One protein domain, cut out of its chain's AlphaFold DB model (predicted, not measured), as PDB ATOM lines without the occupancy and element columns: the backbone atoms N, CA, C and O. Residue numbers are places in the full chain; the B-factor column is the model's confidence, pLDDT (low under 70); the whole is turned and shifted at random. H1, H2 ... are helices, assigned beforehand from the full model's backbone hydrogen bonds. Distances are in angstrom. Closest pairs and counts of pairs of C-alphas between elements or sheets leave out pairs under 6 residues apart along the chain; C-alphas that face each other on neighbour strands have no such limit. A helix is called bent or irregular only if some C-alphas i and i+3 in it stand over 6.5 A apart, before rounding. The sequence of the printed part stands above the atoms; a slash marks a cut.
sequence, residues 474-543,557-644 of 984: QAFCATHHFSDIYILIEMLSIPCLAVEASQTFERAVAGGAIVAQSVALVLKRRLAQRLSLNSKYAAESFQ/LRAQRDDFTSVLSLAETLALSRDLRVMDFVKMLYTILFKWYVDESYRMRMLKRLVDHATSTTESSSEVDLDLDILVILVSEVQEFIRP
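This is residues 474 to 543 and 557 to 644 of the 984 residues of an uncharacterized protein of Gossypium barbadense (UniProt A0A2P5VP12). Four helices, H5 to H8, stand in an up-and-down bundle, each running against the one before it; the hairpin of H2 and H3 packs across one side of it, with H1 beyond. H4, the longest helix, starts beside H6 and H2 and runs outward, so that its far part, within residues 535 to 543, sticks out as an arm. The printed part has 158 residues with nine named helices, H1 to H9 in order, and no named strand: all helix. The whole is compact, with a radius of gyration of the C-alphas of 16.4 A and spans of 57 by 38 by 32 A.

Begin with H1, residues 474 to 480, and H2, residues 482 to 491, which meet only through their link. H3, residues 498 to 510, forms a helical hairpin with H2, at a shallow tilt of 31 degrees; the closest C-alphas, of Met 491 and Ala 498, are 5.7 A apart. Next look at H4, residues 516 to 541: its residues 517 to 518 alone touch H1, closest at C-alphas 478 and 518, 4.6 A. Its residues 518 to 526 alone touch H2, closest at C-alphas 486 and 522, 6.0 A. H5, residues 563 to 574, touches H2 with residues 563 to 567 alone, about perpendicular at 87 degrees, closest at C-alphas 489 and 567, 7.1 A. H6, residues 580 to 596, is the hub, touching H3, H4, H5 and H8, residues 621 to 637. H5 and H6 are a helical hairpin at 22 degrees, with C-alphas 571 and 586 closest at 5.7 A. H7, residues 600 to 614, and H8 are another, at 29 degrees, with C-alphas 614 and 624 closest at 4.6 A. H9, residues 639 to 644, is near H7; it is close to but not clearly touching H8. Every O i to N i+4 pair is within hydrogen-bond range in H1 to H7; H8 has 12 of 13, and H9 has 0 of 2, with 1 of 3 O i to N i+3 pairs.

Find C-alpha 474 at (-37.747, -17.609, -22.923), where H1 begins. H4 runs 36.9 A to C-alpha 541 at (-32.511, -3.642, 17.733). H6 is 24.1 A long, H7 20.6 A and H8 25.0 A. H9 is only just irregular, with C-alphas 640 and 643 6.8 A apart; it ends at C-alpha 644, (-48.246, -37.436, 6.206).

The C-alphas farthest apart, of Gln 543 and Glu 619, are 58.0 A apart. Residues 544 to 556 are not printed, and the C-alphas of 543 and 557 are 18.9 A apart across this cut. Of the links that are printed whole, none is long. The mean pLDDT of the printed part is 83.6; residues 474 to 478, 531 to 543, 557 to 561 and 617 to 623 are under 70.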
ATOM      1  N   GLN A 474     -37.170 -17.117 -24.177       53.38
ATOM      2  CA  GLN A 474     -37.747 -17.609 -22.923       53.38
ATOM      3  C   GLN A 474     -37.090 -16.985 -21.678       53.38
ATOM      4  O   GLN A 474     -37.788 -16.719 -20.697       53.38
ATOM      5  N   ALA A 475     -35.776 -16.725 -21.693       60.38
ATOM      6  CA  ALA A 475     -35.082 -16.056 -20.588       60.38
ATOM      7  C   ALA A 475     -35.313 -14.537 -20.604       60.38
ATOM      8  O   ALA A 475     -35.458 -13.919 -19.544       60.38
ATOM      9  N   PHE A 476     -35.440 -13.944 -21.796       62.53
ATOM     10  CA  PHE A 476     -35.844 -12.550 -21.960       62.53
ATOM     11  C   PHE A 476     -37.237 -12.314 -21.350       62.53
ATOM     12  O   PHE A 476     -37.371 -11.514 -20.425       62.53
ATOM     13  N   CYS A 477     -38.254 -13.090 -21.737       60.69
ATOM     14  CA  CYS A 477     -39.586 -13.031 -21.120       60.69
ATOM     15  C   CYS A 477     -39.549 -13.319 -19.608       60.69
ATOM     16  O   CYS A 477     -40.231 -12.645 -18.836       60.69
ATOM     17  N   ALA A 478     -38.702 -14.255 -19.154       66.06
ATOM     18  CA  ALA A 478     -38.569 -14.578 -17.732       66.06
ATOM     19  C   ALA A 478     -37.925 -13.465 -16.870       66.06
ATOM     20  O   ALA A 478     -37.981 -13.534 -15.641       66.06
ATOM     21  N   THR A 479     -37.320 -12.447 -17.487       75.88
ATOM     22  CA  THR A 479     -36.689 -11.306 -16.799       75.88
ATOM     23  C   THR A 479     -37.399  -9.973 -17.060       75.88
ATOM     24  O   THR A 479     -37.408  -9.120 -16.175       75.88
ATOM     25  N   HIS A 480     -38.065  -9.817 -18.208       82.31
ATOM     26  CA  HIS A 480     -38.779  -8.603 -18.621       82.31
ATOM     27  C   HIS A 480     -39.862  -8.161 -17.619       82.31
ATOM     28  O   HIS A 480     -39.868  -7.017 -17.178       82.31
ATOM     29  N   HIS A 481     -40.733  -9.075 -17.178       89.19
ATOM     30  CA  HIS A 481     -41.827  -8.760 -16.241       89.19
ATOM     31  C   HIS A 481     -41.437  -8.870 -14.756       89.19
ATOM     32  O   HIS A 481     -42.306  -8.950 -13.888       89.19
ATOM     33  N   PHE A 482     -40.137  -8.870 -14.430       92.56
ATOM     34  CA  PHE A 482     -39.650  -9.024 -13.054       92.56
ATOM     35  C   PHE A 482     -40.248  -7.981 -12.090       92.56
ATOM     36  O   PHE A 482     -40.716  -8.339 -11.009       92.56
ATOM     37  N   SER A 483     -40.282  -6.704 -12.486       92.62
ATOM     38  CA  SER A 483     -40.849  -5.621 -11.672       92.62
ATOM     39  C   SER A 483     -42.367  -5.707 -11.530       92.62
ATOM     40  O   SER A 483     -42.886  -5.463 -10.444       92.62
ATOM     41  N   ASP A 484     -43.072  -6.091 -12.598       94.25
ATOM     42  CA  ASP A 484     -44.533  -6.239 -12.595       94.25
ATOM     43  C   ASP A 484     -44.948  -7.347 -11.618       94.25
ATOM     44  O   ASP A 484     -45.742  -7.121 -10.709       94.25
ATOM     45  N   ILE A 485     -44.325  -8.524 -11.735       94.44
ATOM     46  CA  ILE A 485     -44.539  -9.671 -10.841       94.44
ATOM     47  C   ILE A 485     -44.153  -9.315  -9.399       94.44
ATOM     48  O   ILE A 485     -44.856  -9.698  -8.463       94.44
ATOM     49  N   TYR A 486     -43.062  -8.565  -9.194       93.75
ATOM     50  CA  TYR A 486     -42.677  -8.099  -7.861       93.75
ATOM     51  C   TYR A 486     -43.757  -7.202  -7.249       93.75
ATOM     52  O   TYR A 486     -44.088  -7.392  -6.080       93.75
ATOM     53  N   ILE A 487     -44.311  -6.248  -7.998       94.38
ATOM     54  CA  ILE A 487     -45.345  -5.336  -7.491       94.38
ATOM     55  C   ILE A 487     -46.670  -6.077  -7.262       94.38
ATOM     56  O   ILE A 487     -47.269  -5.911  -6.201       94.38
ATOM     57  N   LEU A 488     -47.085  -6.961  -8.178       95.44
ATOM     58  CA  LEU A 488     -48.301  -7.767  -8.017       95.44
ATOM     59  C   LEU A 488     -48.262  -8.629  -6.742       95.44
ATOM     60  O   LEU A 488     -49.264  -8.703  -6.037       95.44
ATOM     61  N   ILE A 489     -47.116  -9.229  -6.387       94.25
ATOM     62  CA  ILE A 489     -46.976  -9.995  -5.129       94.25
ATOM     63  C   ILE A 489     -47.127  -9.099  -3.886       94.25
ATOM     64  O   ILE A 489     -47.672  -9.544  -2.875       94.25
ATOM     65  N   GLU A 490     -46.723  -7.826  -3.956       92.75
ATOM     66  CA  GLU A 490     -47.013  -6.874  -2.877       92.75
ATOM     67  C   GLU A 490     -48.516  -6.557  -2.808       92.75
ATOM     68  O   GLU A 490     -49.104  -6.605  -1.730       92.75
ATOM     69  N   MET A 491     -49.156  -6.312  -3.957       95.19
ATOM     70  CA  MET A 491     -50.589  -5.999  -4.059       95.19
ATOM     71  C   MET A 491     -51.493  -7.146  -3.590       95.19
ATOM     72  O   MET A 491     -52.535  -6.890  -2.993       95.19
ATOM     73  N   LEU A 492     -51.086  -8.406  -3.780       93.81
ATOM     74  CA  LEU A 492     -51.773  -9.576  -3.213       93.81
ATOM     75  C   LEU A 492     -51.816  -9.566  -1.679       93.81
ATOM     76  O   LEU A 492     -52.709 -10.165  -1.088       93.81
ATOM     77  N   SER A 493     -50.878  -8.870  -1.034       90.00
ATOM     78  CA  SER A 493     -50.837  -8.709   0.423       90.00
ATOM     79  C   SER A 493     -51.636  -7.486   0.913       90.00
ATOM     80  O   SER A 493     -51.731  -7.263   2.119       90.00
ATOM     81  N   ILE A 494     -52.238  -6.709   0.001       90.81
ATOM     82  CA  ILE A 494     -53.066  -5.529   0.287       90.81
ATOM     83  C   ILE A 494     -54.546  -5.909   0.068       90.81
ATOM     84  O   ILE A 494     -54.970  -6.064  -1.079       90.81
ATOM     85  N   PRO A 495     -55.380  -6.049   1.122       89.00
ATOM     86  CA  PRO A 495     -56.701  -6.682   1.004       89.00
ATOM     87  C   PRO A 495     -57.690  -6.037   0.022       89.00
ATOM     88  O   PRO A 495     -58.557  -6.734  -0.498       89.00
ATOM     89  N   CYS A 496     -57.584  -4.731  -0.245       90.56
ATOM     90  CA  CYS A 496     -58.431  -4.049  -1.230       90.56
ATOM     91  C   CYS A 496     -57.976  -4.241  -2.688       90.56
ATOM     92  O   CYS A 496     -58.796  -4.076  -3.584       90.56
ATOM     93  N   LEU A 497     -56.713  -4.615  -2.926       93.19
ATOM     94  CA  LEU A 497     -56.147  -4.835  -4.265       93.19
ATOM     95  C   LEU A 497     -56.028  -6.323  -4.621       93.19
ATOM     96  O   LEU A 497     -55.991  -6.668  -5.800       93.19
ATOM     97  N   ALA A 498     -55.996  -7.215  -3.626       93.44
ATOM     98  CA  ALA A 498     -55.682  -8.632  -3.803       93.44
ATOM     99  C   ALA A 498     -56.543  -9.360  -4.858       93.44
ATOM    100  O   ALA A 498     -56.031 -10.219  -5.576       93.44
ATOM    101  N   VAL A 499     -57.825  -9.003  -5.005       94.75
ATOM    102  CA  VAL A 499     -58.718  -9.608  -6.014       94.75
ATOM    103  C   VAL A 499     -58.334  -9.170  -7.432       94.75
ATOM    104  O   VAL A 499     -58.189 -10.013  -8.316       94.75
ATOM    105  N   GLU A 500     -58.119  -7.873  -7.656       94.94
ATOM    106  CA  GLU A 500     -57.729  -7.341  -8.969       94.94
ATOM    107  C   GLU A 500     -56.296  -7.752  -9.338       94.94
ATOM    108  O   GLU A 500     -56.032  -8.105 -10.490       94.94
ATOM    109  N   ALA A 501     -55.388  -7.806  -8.360       96.12
ATOM    110  CA  ALA A 501     -54.044  -8.351  -8.521       96.12
ATOM    111  C   ALA A 501     -54.066  -9.848  -8.882       96.12
ATOM    112  O   ALA A 501     -53.334 -10.256  -9.783       96.12
ATOM    113  N   SER A 502     -54.942 -10.656  -8.266       95.88
ATOM    114  CA  SER A 502     -55.101 -12.080  -8.612       95.88
ATOM    115  C   SER A 502     -55.625 -12.269 -10.034       95.88
ATOM    116  O   SER A 502     -55.044 -13.028 -10.804       95.88
ATOM    117  N   GLN A 503     -56.670 -11.531 -10.421       95.06
ATOM    118  CA  GLN A 503     -57.202 -11.576 -11.789       95.06
ATOM    119  C   GLN A 503     -56.197 -11.051 -12.825       95.06
ATOM    120  O   GLN A 503     -56.197 -11.494 -13.969       95.06
ATOM    121  N   THR A 504     -55.337 -10.102 -12.450       95.25
ATOM    122  CA  THR A 504     -54.298  -9.563 -13.340       95.25
ATOM    123  C   THR A 504     -53.120 -10.525 -13.475       95.25
ATOM    124  O   THR A 504     -52.602 -10.684 -14.578       95.25
ATOM    125  N   PHE A 505     -52.778 -11.269 -12.418       94.62
ATOM    126  CA  PHE A 505     -51.938 -12.462 -12.527       94.62
ATOM    127  C   PHE A 505     -52.561 -13.512 -13.455       94.62
ATOM    128  O   PHE A 505     -51.878 -13.984 -14.357       94.62
ATOM    129  N   GLU A 506     -53.844 -13.850 -13.283       95.12
ATOM    130  CA  GLU A 506     -54.547 -14.833 -14.121       95.12
ATOM    131  C   GLU A 506     -54.495 -14.445 -15.602       95.12
ATOM    132  O   GLU A 506     -54.040 -15.229 -16.436       95.12
ATOM    133  N   ARG A 507     -54.881 -13.203 -15.922       93.38
ATOM    134  CA  ARG A 507     -54.869 -12.656 -17.285       93.38
ATOM    135  C   ARG A 507     -53.462 -12.635 -17.889       93.38
ATOM    136  O   ARG A 507     -53.303 -13.016 -19.044       93.38
ATOM    137  N   ALA A 508     -52.431 -12.275 -17.123       91.62
ATOM    138  CA  ALA A 508     -51.053 -12.234 -17.617       91.62
ATOM    139  C   ALA A 508     -50.379 -13.622 -17.720       91.62
ATOM    140  O   ALA A 508     -49.497 -13.808 -18.561       91.62
ATOM    141  N   VAL A 509     -50.804 -14.613 -16.926       92.75
ATOM    142  CA  VAL A 509     -50.410 -16.029 -17.081       92.75
ATOM    143  C   VAL A 509     -51.116 -16.653 -18.288       92.75
ATOM    144  O   VAL A 509     -50.466 -17.300 -19.107       92.75
ATOM    145  N   ALA A 510     -52.417 -16.403 -18.465       91.56
ATOM    146  CA  ALA A 510     -53.156 -16.808 -19.661       91.56
ATOM    147  C   ALA A 510     -52.594 -16.139 -20.932       91.56
ATOM    148  O   ALA A 510     -52.465 -16.786 -21.965       91.56
ATOM    149  N   GLY A 511     -52.163 -14.876 -20.860       85.69
ATOM    150  CA  GLY A 511     -51.437 -14.199 -21.941       85.69
ATOM    151  C   GLY A 511     -50.011 -14.720 -22.185       85.69
ATOM    152  O   GLY A 511     -49.391 -14.349 -23.175       85.69
ATOM    153  N   GLY A 512     -49.465 -15.569 -21.304       85.44
ATOM    154  CA  GLY A 512     -48.094 -16.088 -21.388       85.44
ATOM    155  C   GLY A 512     -46.988 -15.093 -21.000       85.44
ATOM    156  O   GLY A 512     -45.813 -15.456 -21.025       85.44
ATOM    157  N   ALA A 513     -47.338 -13.863 -20.611       85.56
ATOM    158  CA  ALA A 513     -46.393 -12.829 -20.179       85.56
ATOM    159  C   ALA A 513     -45.768 -13.139 -18.803       85.56
ATOM    160  O   ALA A 513     -44.610 -12.802 -18.545       85.56
ATOM    161  N   ILE A 514     -46.513 -13.819 -17.925       91.38
ATOM    162  CA  ILE A 514     -46.018 -14.335 -16.643       91.38
ATOM    163  C   ILE A 514     -45.868 -15.855 -16.738       91.38
ATOM    164  O   ILE A 514     -46.811 -16.572 -17.062       91.38
ATOM    165  N   VAL A 515     -44.675 -16.353 -16.402       90.75
ATOM    166  CA  VAL A 515     -44.330 -17.780 -16.411       90.75
ATOM    167  C   VAL A 515     -43.798 -18.210 -15.046       90.75
ATOM    168  O   VAL A 515     -43.279 -17.402 -14.275       90.75
ATOM    169  N   ALA A 516     -43.889 -19.499 -14.726       91.31
ATOM    170  CA  ALA A 516     -43.499 -20.013 -13.411       91.31
ATOM    171  C   ALA A 516     -42.035 -19.675 -13.041       91.31
ATOM    172  O   ALA A 516     -41.717 -19.389 -11.885       91.31
ATOM    173  N   GLN A 517     -41.137 -19.635 -14.029       90.19
ATOM    174  CA  GLN A 517     -39.719 -19.315 -13.850       90.19
ATOM    175  C   GLN A 517     -39.481 -17.857 -13.419       90.19
ATOM    176  O   GLN A 517     -38.611 -17.625 -12.576       90.19
ATOM    177  N   SER A 518     -40.246 -16.885 -13.932       90.94
ATOM    178  CA  SER A 518     -40.104 -15.478 -13.526       90.94
ATOM    179  C   SER A 518     -40.659 -15.241 -12.123       90.94
ATOM    180  O   SER A 518     -40.027 -14.556 -11.318       90.94
ATOM    181  N   VAL A 519     -41.759 -15.910 -11.765       93.19
ATOM    182  CA  VAL A 519     -42.288 -15.906 -10.390       93.19
ATOM    183  C   VAL A 519     -41.293 -16.527  -9.403       93.19
ATOM    184  O   VAL A 519     -41.008 -15.919  -8.373       93.19
ATOM    185  N   ALA A 520     -40.667 -17.664  -9.727       91.56
ATOM    186  CA  ALA A 520     -39.606 -18.246  -8.894       91.56
ATOM    187  C   ALA A 520     -38.403 -17.298  -8.702       91.56
ATOM    188  O   ALA A 520     -37.818 -17.234  -7.618       91.56
ATOM    189  N   LEU A 521     -38.032 -16.544  -9.743       91.56
ATOM    190  CA  LEU A 521     -36.924 -15.587  -9.716       91.56
ATOM    191  C   LEU A 521     -37.238 -14.343  -8.866       91.56
ATOM    192  O   LEU A 521     -36.370 -13.848  -8.141       91.56
ATOM    193  N   VAL A 522     -38.487 -13.878  -8.895       92.50
ATOM    194  CA  VAL A 522     -38.979 -12.785  -8.045       92.50
ATOM    195  C   VAL A 522     -39.108 -13.226  -6.585       92.50
ATOM    196  O   VAL A 522     -38.611 -12.527  -5.700       92.50
ATOM    197  N   LEU A 523     -39.673 -14.410  -6.318       90.94
ATOM    198  CA  LEU A 523     -39.738 -14.993  -4.971       90.94
ATOM    199  C   LEU A 523     -38.335 -15.173  -4.370       90.94
ATOM    200  O   LEU A 523     -38.110 -14.805  -3.217       90.94
ATOM    201  N   LYS A 524     -37.351 -15.620  -5.166       88.31
ATOM    202  CA  LYS A 524     -35.935 -15.662  -4.763       88.31
ATOM    203  C   LYS A 524     -35.424 -14.298  -4.289       88.31
ATOM    204  O   LYS A 524     -34.785 -14.224  -3.237       88.31
ATOM    205  N   ARG A 525     -35.677 -13.227  -5.054       87.44
ATOM    206  CA  ARG A 525     -35.230 -11.863  -4.713       87.44
ATOM    207  C   ARG A 525     -35.928 -11.360  -3.447       87.44
ATOM    208  O   ARG A 525     -35.245 -10.859  -2.559       87.44
ATOM    209  N   ARG A 526     -37.243 -11.571  -3.324       87.94
ATOM    210  CA  ARG A 526     -38.057 -11.200  -2.150       87.94
ATOM    211  C   ARG A 526     -37.589 -11.896  -0.872       87.94
ATOM    212  O   ARG A 526     -37.321 -11.217   0.118       87.94
ATOM    213  N   LEU A 527     -37.382 -13.213  -0.907       84.25
ATOM    214  CA  LEU A 527     -36.849 -13.981   0.224       84.25
ATOM    215  C   LEU A 527     -35.442 -13.500   0.627       84.25
ATOM    216  O   LEU A 527     -35.192 -13.242   1.804       84.25
ATOM    217  N   ALA A 528     -34.536 -13.296  -0.336       83.12
ATOM    218  CA  ALA A 528     -33.188 -12.787  -0.064       83.12
ATOM    219  C   ALA A 528     -33.189 -11.353   0.512       83.12
ATOM    220  O   ALA A 528     -32.442 -11.054   1.446       83.12
ATOM    221  N   GLN A 529     -34.050 -10.472  -0.004       77.25
ATOM    222  CA  GLN A 529     -34.206  -9.099   0.479       77.25
ATOM    223  C   GLN A 529     -34.808  -9.056   1.889       77.25
ATOM    224  O   GLN A 529     -34.344  -8.287   2.727       77.25
ATOM    225  N   ARG A 530     -35.779  -9.919   2.206       72.50
ATOM    226  CA  ARG A 530     -36.351 -10.006   3.560       72.50
ATOM    227  C   ARG A 530     -35.365 -10.582   4.576       72.50
ATOM    228  O   ARG A 530     -35.298 -10.071   5.689       72.50
ATOM    229  N   LEU A 531     -34.524 -11.545   4.192       69.69
ATOM    230  CA  LEU A 531     -33.410 -12.001   5.035       69.69
ATOM    231  C   LEU A 531     -32.409 -10.868   5.334       69.69
ATOM    232  O   LEU A 531     -31.983 -10.724   6.482       69.69
ATOM    233  N   SER A 532     -32.073 -10.023   4.351       66.25
ATOM    234  CA  SER A 532     -31.158  -8.891   4.575       66.25
ATOM    235  C   SER A 532     -31.784  -7.771   5.419       66.25
ATOM    236  O   SER A 532     -31.113  -7.232   6.301       66.25
ATOM    237  N   LEU A 533     -33.075  -7.475   5.237       63.75
ATOM    238  CA  LEU A 533     -33.826  -6.533   6.077       63.75
ATOM    239  C   LEU A 533     -33.943  -7.029   7.521       63.75
ATOM    240  O   LEU A 533     -33.641  -6.278   8.445       63.75
ATOM    241  N   ASN A 534     -34.286  -8.302   7.734       59.16
ATOM    242  CA  ASN A 534     -34.343  -8.899   9.071       59.16
ATOM    243  C   ASN A 534     -32.970  -8.867   9.768       59.16
ATOM    244  O   ASN A 534     -32.903  -8.656  10.978       59.16
ATOM    245  N   SER A 535     -31.869  -8.999   9.017       58.62
ATOM    246  CA  SER A 535     -30.515  -8.818   9.553       58.62
ATOM    247  C   SER A 535     -30.199  -7.363   9.931       58.62
ATOM    248  O   SER A 535     -29.452  -7.155  10.887       58.62
ATOM    249  N   LYS A 536     -30.741  -6.364   9.217       57.81
ATOM    250  CA  LYS A 536     -30.602  -4.942   9.580       57.81
ATOM    251  C   LYS A 536     -31.419  -4.600  10.823       57.81
ATOM    252  O   LYS A 536     -30.847  -4.104  11.786       57.81
ATOM    253  N   TYR A 537     -32.701  -4.970  10.860       52.88
ATOM    254  CA  TYR A 537     -33.552  -4.756  12.034       52.88
ATOM    255  C   TYR A 537     -33.008  -5.451  13.290       52.88
ATOM    256  O   TYR A 537     -33.060  -4.871  14.370       52.88
ATOM    257  N   ALA A 538     -32.407  -6.641  13.168       52.59
ATOM    258  CA  ALA A 538     -31.698  -7.270  14.283       52.59
ATOM    259  C   ALA A 538     -30.483  -6.438  14.749       52.59
ATOM    260  O   ALA A 538     -30.313  -6.216  15.945       52.59
ATOM    261  N   ALA A 539     -29.657  -5.938  13.822       50.12
ATOM    262  CA  ALA A 539     -28.490  -5.107  14.139       50.12
ATOM    263  C   ALA A 539     -28.852  -3.731  14.738       50.12
ATOM    264  O   ALA A 539     -28.105  -3.202  15.561       50.12
ATOM    265  N   GLU A 540     -29.993  -3.162  14.351       45.47
ATOM    266  CA  GLU A 540     -30.530  -1.905  14.886       45.47
ATOM    267  C   GLU A 540     -31.210  -2.117  16.252       45.47
ATOM    268  O   GLU A 540     -30.983  -1.332  17.173       45.47
ATOM    269  N   SER A 541     -31.936  -3.226  16.440       40.66
ATOM    270  CA  SER A 541     -32.511  -3.642  17.733       40.66
ATOM    271  C   SER A 541     -31.439  -3.795  18.824       40.66
ATOM    272  O   SER A 541     -31.631  -3.333  19.949       40.66
ATOM    273  N   PHE A 542     -30.245  -4.303  18.485       48.16
ATOM    274  CA  PHE A 542     -29.104  -4.355  19.417       48.16
ATOM    275  C   PHE A 542     -28.590  -2.979  19.898       48.16
ATOM    276  O   PHE A 542     -27.769  -2.941  20.815       48.16
ATOM    277  N   GLN A 543     -29.062  -1.855  19.342       46.75
ATOM    278  CA  GLN A 543     -28.755  -0.504  19.838       46.75
ATOM    279  C   GLN A 543     -29.841   0.077  20.766       46.75
ATOM    280  O   GLN A 543     -29.597   1.105  21.397       46.75
ATOM    281  N   LEU A 557     -44.576  -9.780  13.565       38.66
ATOM    282  CA  LEU A 557     -43.967  -8.933  12.527       38.66
ATOM    283  C   LEU A 557     -43.251  -9.737  11.428       38.66
ATOM    284  O   LEU A 557     -43.224  -9.301  10.277       38.66
ATOM    285  N   ARG A 558     -42.710 -10.924  11.740       43.41
ATOM    286  CA  ARG A 558     -42.219 -11.869  10.718       43.41
ATOM    287  C   ARG A 558     -43.380 -12.505   9.947       43.41
ATOM    288  O   ARG A 558     -43.331 -12.551   8.722       43.41
ATOM    289  N   ALA A 559     -44.432 -12.938  10.643       42.19
ATOM    290  CA  ALA A 559     -45.591 -13.607  10.051       42.19
ATOM    291  C   ALA A 559     -46.462 -12.679   9.182       42.19
ATOM    292  O   ALA A 559     -46.990 -13.122   8.166       42.19
ATOM    293  N   GLN A 560     -46.574 -11.389   9.524       46.06
ATOM    294  CA  GLN A 560     -47.234 -10.375   8.685       46.06
ATOM    295  C   GLN A 560     -46.504 -10.096   7.364       46.06
ATOM    296  O   GLN A 560     -47.065  -9.436   6.491       46.06
ATOM    297  N   ARG A 561     -45.250 -10.540   7.218       53.81
ATOM    298  CA  ARG A 561     -44.361 -10.142   6.121       53.81
ATOM    299  C   ARG A 561     -43.756 -11.336   5.386       53.81
ATOM    300  O   ARG A 561     -42.629 -11.260   4.892       53.81
ATOM    301  N   ASP A 562     -44.517 -12.421   5.269       72.00
ATOM    302  CA  ASP A 562     -44.204 -13.556   4.399       72.00
ATOM    303  C   ASP A 562     -45.189 -13.636   3.223       72.00
ATOM    304  O   ASP A 562     -46.403 -13.685   3.417       72.00
ATOM    305  N   ASP A 563     -44.655 -13.681   1.999       85.06
ATOM    306  CA  ASP A 563     -45.450 -13.788   0.770       85.06
ATOM    307  C   ASP A 563     -46.113 -15.167   0.627       85.06
ATOM    308  O   ASP A 563     -47.022 -15.318  -0.188       85.06
ATOM    309  N   PHE A 564     -45.707 -16.163   1.431       89.62
ATOM    310  CA  PHE A 564     -46.246 -17.523   1.382       89.62
ATOM    311  C   PHE A 564     -47.776 -17.552   1.402       89.62
ATOM    312  O   PHE A 564     -48.383 -18.242   0.592       89.62
ATOM    313  N   THR A 565     -48.407 -16.799   2.308       89.88
ATOM    314  CA  THR A 565     -49.869 -16.831   2.458       89.88
ATOM    315  C   THR A 565     -50.556 -16.211   1.242       89.88
ATOM    316  O   THR A 565     -51.462 -16.826   0.688       89.88
ATOM    317  N   SER A 566     -50.081 -15.046   0.787       91.69
ATOM    318  CA  SER A 566     -50.632 -14.306  -0.356       91.69
ATOM    319  C   SER A 566     -50.467 -15.069  -1.678       91.69
ATOM    320  O   SER A 566     -51.378 -15.102  -2.505       91.69
ATOM    321  N   VAL A 567     -49.320 -15.729  -1.872       93.75
ATOM    322  CA  VAL A 567     -48.996 -16.482  -3.097       93.75
ATOM    323  C   VAL A 567     -49.589 -17.897  -3.076       93.75
ATOM    324  O   VAL A 567     -49.946 -18.414  -4.133       93.75
ATOM    325  N   LEU A 568     -49.799 -18.501  -1.899       93.62
ATOM    326  CA  LEU A 568     -50.619 -19.708  -1.773       93.62
ATOM    327  C   LEU A 568     -52.097 -19.402  -2.064       93.62
ATOM    328  O   LEU A 568     -52.701 -20.115  -2.857       93.62
ATOM    329  N   SER A 569     -52.667 -18.311  -1.531       93.06
ATOM    330  CA  SER A 569     -54.042 -17.921  -1.886       93.06
ATOM    331  C   SER A 569     -54.189 -17.519  -3.356       93.06
ATOM    332  O   SER A 569     -55.247 -17.739  -3.941       93.06
ATOM    333  N   LEU A 570     -53.130 -16.993  -3.990       95.56
ATOM    334  CA  LEU A 570     -53.091 -16.831  -5.444       95.56
ATOM    335  C   LEU A 570     -53.170 -18.193  -6.141       95.56
ATOM    336  O   LEU A 570     -53.998 -18.355  -7.027       95.56
ATOM    337  N   ALA A 571     -52.351 -19.173  -5.747       94.62
ATOM    338  CA  ALA A 571     -52.371 -20.510  -6.343       94.62
ATOM    339  C   ALA A 571     -53.744 -21.196  -6.186       94.62
ATOM    340  O   ALA A 571     -54.255 -21.758  -7.150       94.62
ATOM    341  N   GLU A 572     -54.368 -21.078  -5.010       92.44
ATOM    342  CA  GLU A 572     -55.736 -21.542  -4.724       92.44
ATOM    343  C   GLU A 572     -56.795 -20.820  -5.577       92.44
ATOM    344  O   GLU A 572     -57.734 -21.451  -6.049       92.44
ATOM    345  N   THR A 573     -56.638 -19.515  -5.821       93.38
ATOM    346  CA  THR A 573     -57.562 -18.734  -6.666       93.38
ATOM    347  C   THR A 573     -57.401 -19.085  -8.147       93.38
ATOM    348  O   THR A 573     -58.387 -19.283  -8.851       93.38
ATOM    349  N   LEU A 574     -56.158 -19.205  -8.624       94.00
ATOM    350  CA  LEU A 574     -55.835 -19.567 -10.005       94.00
ATOM    351  C   LEU A 574     -56.230 -21.014 -10.341       94.00
ATOM    352  O   LEU A 574     -56.547 -21.292 -11.494       94.00
ATOM    353  N   ALA A 575     -56.268 -21.919  -9.355       91.44
ATOM    354  CA  ALA A 575     -56.745 -23.298  -9.517       91.44
ATOM    355  C   ALA A 575     -58.227 -23.394  -9.944       91.44
ATOM    356  O   ALA A 575     -58.634 -24.415 -10.488       91.44
ATOM    357  N   LEU A 576     -59.016 -22.329  -9.755       89.38
ATOM    358  CA  LEU A 576     -60.417 -22.240 -10.194       89.38
ATOM    359  C   LEU A 576     -60.572 -21.783 -11.661       89.38
ATOM    360  O   LEU A 576     -61.692 -21.706 -12.177       89.38
ATOM    361  N   SER A 577     -59.469 -21.435 -12.335       90.25
ATOM    362  CA  SER A 577     -59.486 -20.998 -13.735       90.25
ATOM    363  C   SER A 577     -59.782 -22.151 -14.703       90.25
ATOM    364  O   SER A 577     -59.720 -23.330 -14.363       90.25
ATOM    365  N   ARG A 578     -60.108 -21.808 -15.953       88.31
ATOM    366  CA  ARG A 578     -60.390 -22.773 -17.034       88.31
ATOM    367  C   ARG A 578     -59.368 -22.743 -18.171       88.31
ATOM    368  O   ARG A 578     -59.493 -23.535 -19.104       88.31
ATOM    369  N   ASP A 579     -58.375 -21.854 -18.120       90.88
ATOM    370  CA  ASP A 579     -57.266 -21.866 -19.079       90.88
ATOM    371  C   ASP A 579     -56.220 -22.906 -18.655       90.88
ATOM    372  O   ASP A 579     -55.676 -22.856 -17.551       90.88
ATOM    373  N   LEU A 580     -55.914 -23.849 -19.548       90.25
ATOM    374  CA  LEU A 580     -54.959 -24.929 -19.286       90.25
ATOM    375  C   LEU A 580     -53.552 -24.410 -18.945       90.25
ATOM    376  O   LEU A 580     -52.856 -25.026 -18.146       90.25
ATOM    377  N   ARG A 581     -53.150 -23.245 -19.473       91.56
ATOM    378  CA  ARG A 581     -51.862 -22.608 -19.146       91.56
ATOM    379  C   ARG A 581     -51.839 -22.095 -17.711       91.56
ATOM    380  O   ARG A 581     -50.794 -22.161 -17.070       91.56
ATOM    381  N   VAL A 582     -52.981 -21.637 -17.192       94.69
ATOM    382  CA  VAL A 582     -53.127 -21.266 -15.777       94.69
ATOM    383  C   VAL A 582     -53.076 -22.523 -14.902       94.69
ATOM    384  O   VAL A 582     -52.362 -22.516 -13.906       94.69
ATOM    385  N   MET A 583     -53.716 -23.628 -15.303       92.44
ATOM    386  CA  MET A 583     -53.627 -24.916 -14.588       92.44
ATOM    387  C   MET A 583     -52.186 -25.451 -14.509       92.44
ATOM    388  O   MET A 583     -51.707 -25.803 -13.428       92.44
ATOM    389  N   ASP A 584     -51.463 -25.472 -15.632       92.81
ATOM    390  CA  ASP A 584     -50.066 -25.921 -15.676       92.81
ATOM    391  C   ASP A 584     -49.135 -24.963 -14.912       92.81
ATOM    392  O   ASP A 584     -48.234 -25.404 -14.191       92.81
ATOM    393  N   PHE A 585     -49.384 -23.650 -14.983       95.44
ATOM    394  CA  PHE A 585     -48.697 -22.664 -14.150       95.44
ATOM    395  C   PHE A 585     -48.951 -22.900 -12.655       95.44
ATOM    396  O   PHE A 585     -48.004 -22.832 -11.878       95.44
ATOM    397  N   VAL A 586     -50.181 -23.229 -12.241       95.69
ATOM    398  CA  VAL A 586     -50.524 -23.546 -10.842       95.69
ATOM    399  C   VAL A 586     -49.767 -24.784 -10.361       95.69
ATOM    400  O   VAL A 586     -49.123 -24.721  -9.312       95.69
ATOM    401  N   LYS A 587     -49.728 -25.871 -11.148       94.06
ATOM    402  CA  LYS A 587     -48.914 -27.067 -10.842       94.06
ATOM    403  C   LYS A 587     -47.440 -26.709 -10.611       94.06
ATOM    404  O   LYS A 587     -46.823 -27.148  -9.633       94.06
ATOM    405  N   MET A 588     -46.881 -25.850 -11.462       94.94
ATOM    406  CA  MET A 588     -45.512 -25.355 -11.305       94.94
ATOM    407  C   MET A 588     -45.351 -24.392 -10.115       94.94
ATOM    408  O   MET A 588     -44.321 -24.443  -9.445       94.94
ATOM    409  N   LEU A 589     -46.345 -23.556  -9.802       94.88
ATOM    410  CA  LEU A 589     -46.318 -22.612  -8.680       94.88
ATOM    411  C   LEU A 589     -46.349 -23.334  -7.328       94.88
ATOM    412  O   LEU A 589     -45.539 -23.011  -6.462       94.88
ATOM    413  N   TYR A 590     -47.191 -24.358  -7.163       94.88
ATOM    414  CA  TYR A 590     -47.160 -25.234  -5.986       94.88
ATOM    415  C   TYR A 590     -45.789 -25.906  -5.826       94.88
ATOM    416  O   TYR A 590     -45.222 -25.908  -4.732       94.88
ATOM    417  N   THR A 591     -45.210 -26.404  -6.924       93.50
ATOM    418  CA  THR A 591     -43.862 -27.005  -6.943       93.50
ATOM    419  C   THR A 591     -42.784 -25.993  -6.526       93.50
ATOM    420  O   THR A 591     -41.902 -26.299  -5.724       93.50
ATOM    421  N   ILE A 592     -42.884 -24.745  -6.995       92.31
ATOM    422  CA  ILE A 592     -42.016 -23.636  -6.576       92.31
ATOM    423  C   ILE A 592     -42.195 -23.351  -5.081       92.31
ATOM    424  O   ILE A 592     -41.207 -23.378  -4.349       92.31
ATOM    425  N   LEU A 593     -43.418 -23.136  -4.592       92.12
ATOM    426  CA  LEU A 593     -43.665 -22.867  -3.172       92.12
ATOM    427  C   LEU A 593     -43.098 -23.985  -2.285       92.12
ATOM    428  O   LEU A 593     -42.362 -23.697  -1.346       92.12
ATOM    429  N   PHE A 594     -43.329 -25.253  -2.631       91.25
ATOM    430  CA  PHE A 594     -42.854 -26.416  -1.873       91.25
ATOM    431  C   PHE A 594     -41.321 -26.515  -1.823       91.25
ATOM    432  O   PHE A 594     -40.734 -26.904  -0.808       91.25
ATOM    433  N   LYS A 595     -40.656 -26.140  -2.919       88.88
ATOM    434  CA  LYS A 595     -39.197 -26.158  -3.056       88.88
ATOM    435  C   LYS A 595     -38.512 -24.989  -2.352       88.88
ATOM    436  O   LYS A 595     -37.450 -25.183  -1.765       88.88
ATOM    437  N   TRP A 596     -39.096 -23.794  -2.426       84.81
ATOM    438  CA  TRP A 596     -38.520 -22.558  -1.888       84.81
ATOM    439  C   TRP A 596     -38.840 -22.352  -0.402       84.81
ATOM    440  O   TRP A 596     -37.968 -21.919   0.351       84.81
ATOM    441  N   TYR A 597     -40.037 -22.736   0.046       86.50
ATOM    442  CA  TYR A 597     -40.405 -22.770   1.458       86.50
ATOM    443  C   TYR A 597     -40.075 -24.142   2.046       86.50
ATOM    444  O   TYR A 597     -40.855 -25.090   1.979       86.50
ATOM    445  N   VAL A 598     -38.862 -24.246   2.592       81.88
ATOM    446  CA  VAL A 598     -38.306 -25.502   3.125       81.88
ATOM    447  C   VAL A 598     -38.915 -25.891   4.482       81.88
ATOM    448  O   VAL A 598     -38.881 -27.063   4.849       81.88
ATOM    449  N   ASP A 599     -39.496 -24.926   5.200       85.88
ATOM    450  CA  ASP A 599     -40.114 -25.110   6.517       85.88
ATOM    451  C   ASP A 599     -41.260 -26.139   6.487       85.88
ATOM    452  O   ASP A 599     -42.202 -26.038   5.689       85.88
ATOM    453  N   GLU A 600     -41.194 -27.132   7.378       85.94
ATOM    454  CA  GLU A 600     -42.189 -28.205   7.471       85.94
ATOM    455  C   GLU A 600     -43.602 -27.678   7.752       85.94
ATOM    456  O   GLU A 600     -44.570 -28.256   7.262       85.94
ATOM    457  N   SER A 601     -43.750 -26.567   8.482       87.81
ATOM    458  CA  SER A 601     -45.058 -25.992   8.809       87.81
ATOM    459  C   SER A 601     -45.753 -25.382   7.588       87.81
ATOM    460  O   SER A 601     -46.976 -25.482   7.471       87.81
ATOM    461  N   TYR A 602     -44.999 -24.808   6.645       89.44
ATOM    462  CA  TYR A 602     -45.537 -24.315   5.375       89.44
ATOM    463  C   TYR A 602     -45.851 -25.464   4.419       89.44
ATOM    464  O   TYR A 602     -46.951 -25.520   3.864       89.44
ATOM    465  N   ARG A 603     -44.937 -26.433   4.299       90.81
ATOM    466  CA  ARG A 603     -45.137 -27.642   3.487       90.81
ATOM    467  C   ARG A 603     -46.355 -28.440   3.940       90.81
ATOM    468  O   ARG A 603     -47.218 -28.750   3.125       90.81
ATOM    469  N   MET A 604     -46.477 -28.704   5.240       91.06
ATOM    470  CA  MET A 604     -47.604 -29.439   5.812       91.06
ATOM    471  C   MET A 604     -48.919 -28.653   5.712       91.06
ATOM    472  O   MET A 604     -49.954 -29.256   5.451       91.06
ATOM    473  N   ARG A 605     -48.903 -27.316   5.842       91.38
ATOM    474  CA  ARG A 605     -50.097 -26.473   5.627       91.38
ATOM    475  C   ARG A 605     -50.601 -26.556   4.185       91.38
ATOM    476  O   ARG A 605     -51.803 -26.686   3.977       91.38
ATOM    477  N   MET A 606     -49.692 -26.508   3.212       93.06
ATOM    478  CA  MET A 606     -50.024 -26.579   1.788       93.06
ATOM    479  C   MET A 606     -50.524 -27.971   1.386       93.06
ATOM    480  O   MET A 606     -51.590 -28.091   0.791       93.06
ATOM    481  N   LEU A 607     -49.809 -29.027   1.789       93.62
ATOM    482  CA  LEU A 607     -50.236 -30.413   1.575       93.62
ATOM    483  C   LEU A 607     -51.570 -30.715   2.263       93.62
ATOM    484  O   LEU A 607     -52.399 -31.416   1.688       93.62
ATOM    485  N   LYS A 608     -51.804 -30.171   3.465       93.06
ATOM    486  CA  LYS A 608     -53.100 -30.295   4.130       93.06
ATOM    487  C   LYS A 608     -54.208 -29.633   3.314       93.06
ATOM    488  O   LYS A 608     -55.213 -30.287   3.088       93.06
ATOM    489  N   ARG A 609     -54.044 -28.386   2.856       92.00
ATOM    490  CA  ARG A 609     -55.093 -27.706   2.075       92.00
ATOM    491  C   ARG A 609     -55.429 -28.434   0.776       92.00
ATOM    492  O   ARG A 609     -56.606 -28.618   0.496       92.00
ATOM    493  N   LEU A 610     -54.422 -28.931   0.059       93.12
ATOM    494  CA  LEU A 610     -54.628 -29.773  -1.123       93.12
ATOM    495  C   LEU A 610     -55.414 -31.057  -0.790       93.12
ATOM    496  O   LEU A 610     -56.302 -31.441  -1.542       93.12
ATOM    497  N   VAL A 611     -55.143 -31.713   0.350       92.69
ATOM    498  CA  VAL A 611     -55.940 -32.871   0.806       92.69
ATOM    499  C   VAL A 611     -57.356 -32.460   1.222       92.69
ATOM    500  O   VAL A 611     -58.308 -33.134   0.835       92.69
ATOM    501  N   ASP A 612     -57.515 -31.370   1.976       90.62
ATOM    502  CA  ASP A 612     -58.817 -30.850   2.411       90.62
ATOM    503  C   ASP A 612     -59.698 -30.488   1.192       90.62
ATOM    504  O   ASP A 612     -60.898 -30.753   1.211       90.62
ATOM    505  N   HIS A 613     -59.116 -29.946   0.112       88.31
ATOM    506  CA  HIS A 613     -59.809 -29.665  -1.154       88.31
ATOM    507  C   HIS A 613     -60.125 -30.947  -1.942       88.31
ATOM    508  O   HIS A 613     -61.295 -31.212  -2.226       88.31
ATOM    509  N   ALA A 614     -59.120 -31.792  -2.216       88.06
ATOM    510  CA  ALA A 614     -59.267 -33.047  -2.967       88.06
ATOM    511  C   ALA A 614     -60.191 -34.084  -2.297       88.06
ATOM    512  O   ALA A 614     -60.588 -35.067  -2.924       88.06
ATOM    513  N   THR A 615     -60.514 -33.900  -1.015       85.31
ATOM    514  CA  THR A 615     -61.471 -34.733  -0.267       85.31
ATOM    515  C   THR A 615     -62.761 -33.997   0.111       85.31
ATOM    516  O   THR A 615     -63.623 -34.574   0.779       85.31
ATOM    517  N   SER A 616     -62.932 -32.749  -0.338       82.00
ATOM    518  CA  SER A 616     -64.167 -31.986  -0.159       82.00
ATOM    519  C   SER A 616     -65.307 -32.523  -1.035       82.00
ATOM    520  O   SER A 616     -65.099 -33.222  -2.025       82.00
ATOM    521  N   THR A 617     -66.551 -32.226  -0.655       61.78
ATOM    522  CA  THR A 617     -67.755 -32.778  -1.302       61.78
ATOM    523  C   THR A 617     -68.335 -31.855  -2.382       61.78
ATOM    524  O   THR A 617     -69.557 -31.730  -2.485       61.78
ATOM    525  N   THR A 618     -67.495 -31.138  -3.130       59.47
ATOM    526  CA  THR A 618     -67.932 -30.261  -4.228       59.47
ATOM    527  C   THR A 618     -68.260 -31.065  -5.493       59.47
ATOM    528  O   THR A 618     -67.699 -32.126  -5.752       59.47
ATOM    529  N   GLU A 619     -69.207 -30.575  -6.299       47.38
ATOM    530  CA  GLU A 619     -69.679 -31.274  -7.514       47.38
ATOM    531  C   GLU A 619     -68.730 -31.101  -8.727       47.38
ATOM    532  O   GLU A 619     -69.001 -31.592  -9.824       47.38
ATOM    533  N   SER A 620     -67.606 -30.404  -8.539       57.59
ATOM    534  CA  SER A 620     -66.617 -29.999  -9.541       57.59
ATOM    535  C   SER A 620     -65.463 -31.007  -9.669       57.59
ATOM    536  O   SER A 620     -64.337 -30.755  -9.246       57.59
ATOM    537  N   SER A 621     -65.714 -32.156 -10.308       59.06
ATOM    538  CA  SER A 621     -64.715 -33.240 -10.424       59.06
ATOM    539  C   SER A 621     -63.357 -32.811 -11.009       59.06
ATOM    540  O   SER A 621     -62.332 -33.375 -10.644       59.06
ATOM    541  N   SER A 622     -63.334 -31.794 -11.878       63.56
ATOM    542  CA  SER A 622     -62.113 -31.252 -12.489       63.56
ATOM    543  C   SER A 622     -61.178 -30.521 -11.518       63.56
ATOM    544  O   SER A 622     -59.991 -30.411 -11.806       63.56
ATOM    545  N   GLU A 623     -61.692 -30.004 -10.399       63.75
ATOM    546  CA  GLU A 623     -60.878 -29.350  -9.360       63.75
ATOM    547  C   GLU A 623     -60.184 -30.419  -8.496       63.75
ATOM    548  O   GLU A 623     -58.977 -30.364  -8.272       63.75
ATOM    549  N   VAL A 624     -60.924 -31.472  -8.128       72.06
ATOM    550  CA  VAL A 624     -60.405 -32.632  -7.380       72.06
ATOM    551  C   VAL A 624     -59.283 -33.354  -8.139       72.06
ATOM    552  O   VAL A 624     -58.271 -33.715  -7.534       72.06
ATOM    553  N   ASP A 625     -59.427 -33.531  -9.458       82.62
ATOM    554  CA  ASP A 625     -58.381 -34.121 -10.308       82.62
ATOM    555  C   ASP A 625     -57.087 -33.273 -10.308       82.62
ATOM    556  O   ASP A 625     -55.986 -33.828 -10.297       82.62
ATOM    557  N   LEU A 626     -57.196 -31.936 -10.267       88.94
ATOM    558  CA  LEU A 626     -56.048 -31.019 -10.228       88.94
ATOM    559  C   LEU A 626     -55.290 -31.094  -8.896       88.94
ATOM    560  O   LEU A 626     -54.062 -31.211  -8.901       88.94
ATOM    561  N   ASP A 627     -55.995 -31.051  -7.764       91.06
ATOM    562  CA  ASP A 627     -55.362 -31.119  -6.440       91.06
ATOM    563  C   ASP A 627     -54.683 -32.481  -6.205       91.06
ATOM    564  O   ASP A 627     -53.597 -32.546  -5.619       91.06
ATOM    565  N   LEU A 628     -55.261 -33.571  -6.728       90.81
ATOM    566  CA  LEU A 628     -54.639 -34.901  -6.734       90.81
ATOM    567  C   LEU A 628     -53.375 -34.953  -7.605       90.81
ATOM    568  O   LEU A 628     -52.355 -35.473  -7.146       90.81
ATOM    569  N   ASP A 629     -53.404 -34.385  -8.815       91.75
ATOM    570  CA  ASP A 629     -52.219 -34.245  -9.675       91.75
ATOM    571  C   ASP A 629     -51.094 -33.482  -8.951       91.75
ATOM    572  O   ASP A 629     -49.941 -33.922  -8.937       91.75
ATOM    573  N   ILE A 630     -51.421 -32.354  -8.306       94.00
ATOM    574  CA  ILE A 630     -50.456 -31.532  -7.561       94.00
ATOM    575  C   ILE A 630     -49.885 -32.318  -6.375       94.00
ATOM    576  O   ILE A 630     -48.663 -32.362  -6.210       94.00
ATOM    577  N   LEU A 631     -50.725 -32.989  -5.579       93.56
ATOM    578  CA  LEU A 631     -50.266 -33.849  -4.483       93.56
ATOM    579  C   LEU A 631     -49.297 -34.925  -4.981       93.56
ATOM    580  O   LEU A 631     -48.238 -35.102  -4.381       93.56
ATOM    581  N   VAL A 632     -49.609 -35.603  -6.089       92.50
ATOM    582  CA  VAL A 632     -48.731 -36.623  -6.684       92.50
ATOM    583  C   VAL A 632     -47.391 -36.025  -7.122       92.50
ATOM    584  O   VAL A 632     -46.357 -36.644  -6.866       92.50
ATOM    585  N   ILE A 633     -47.371 -34.825  -7.710       92.19
ATOM    586  CA  ILE A 633     -46.135 -34.121  -8.100       92.19
ATOM    587  C   ILE A 633     -45.279 -33.789  -6.866       92.19
ATOM    588  O   ILE A 633     -44.131 -34.233  -6.778       92.19
ATOM    589  N   LEU A 634     -45.836 -33.071  -5.883       92.56
ATOM    590  CA  LEU A 634     -45.101 -32.616  -4.691       92.56
ATOM    591  C   LEU A 634     -44.548 -33.787  -3.868       92.56
ATOM    592  O   LEU A 634     -43.392 -33.788  -3.441       92.56
ATOM    593  N   VAL A 635     -45.374 -34.813  -3.667       89.25
ATOM    594  CA  VAL A 635     -45.019 -36.012  -2.900       89.25
ATOM    595  C   VAL A 635     -44.018 -36.893  -3.661       89.25
ATOM    596  O   VAL A 635     -43.213 -37.586  -3.034       89.25
ATOM    597  N   SER A 636     -44.000 -36.833  -4.998       87.12
ATOM    598  CA  SER A 636     -42.955 -37.471  -5.805       87.12
ATOM    599  C   SER A 636     -41.603 -36.771  -5.652       87.12
ATOM    600  O   SER A 636     -40.598 -37.468  -5.497       87.12
ATOM    601  N   GLU A 637     -41.562 -35.429  -5.630       83.31
ATOM    602  CA  GLU A 637     -40.320 -34.674  -5.388       83.31
ATOM    603  C   GLU A 637     -39.743 -34.921  -3.983       83.31
ATOM    604  O   GLU A 637     -38.534 -35.124  -3.850       83.31
ATOM    605  N   VAL A 638     -40.578 -34.935  -2.933       85.56
ATOM    606  CA  VAL A 638     -40.127 -35.134  -1.541       85.56
ATOM    607  C   VAL A 638     -40.887 -36.280  -0.869       85.56
ATOM    608  O   VAL A 638     -41.867 -36.097  -0.145       85.56
ATOM    609  N   GLN A 639     -40.351 -37.486  -1.073       84.94
ATOM    610  CA  GLN A 639     -40.883 -38.784  -0.626       84.94
ATOM    611  C   GLN A 639     -41.217 -38.865   0.880       84.94
ATOM    612  O   GLN A 639     -42.042 -39.678   1.296       84.94
ATOM    613  N   GLU A 640     -40.595 -38.032   1.716       88.81
ATOM    614  CA  GLU A 640     -40.836 -37.975   3.166       88.81
ATOM    615  C   GLU A 640     -42.301 -37.624   3.492       88.81
ATOM    616  O   GLU A 640     -42.875 -38.158   4.446       88.81
ATOM    617  N   PHE A 641     -42.952 -36.828   2.635       89.44
ATOM    618  CA  PHE A 641     -44.340 -36.399   2.805       89.44
ATOM    619  C   PHE A 641     -45.394 -37.431   2.353       89.44
ATOM    620  O   PHE A 641     -46.576 -37.235   2.640       89.44
ATOM    621  N   ILE A 642     -44.995 -38.575   1.766       91.00
ATOM    622  CA  ILE A 642     -45.916 -39.685   1.422       91.00
ATOM    623  C   ILE A 642     -46.746 -40.106   2.640       91.00
ATOM    624  O   ILE A 642     -47.962 -40.266   2.552       91.00
ATOM    625  N   ARG A 643     -46.092 -40.310   3.791       91.81
ATOM    626  CA  ARG A 643     -46.765 -40.815   4.998       91.81
ATOM    627  C   ARG A 643     -47.712 -39.779   5.623       91.81
ATOM    628  O   ARG A 643     -48.846 -40.170   5.887       91.81
ATOM    629  N   PRO A 644     -47.321 -38.503   5.821       92.75
ATOM    630  CA  PRO A 644     -48.246 -37.436   6.206       92.75
ATOM    631  C   PRO A 644     -49.490 -37.333   5.312       92.75
ATOM    632  O   PRO A 644     -50.604 -37.372   5.830       92.75
TER     633      PRO A 644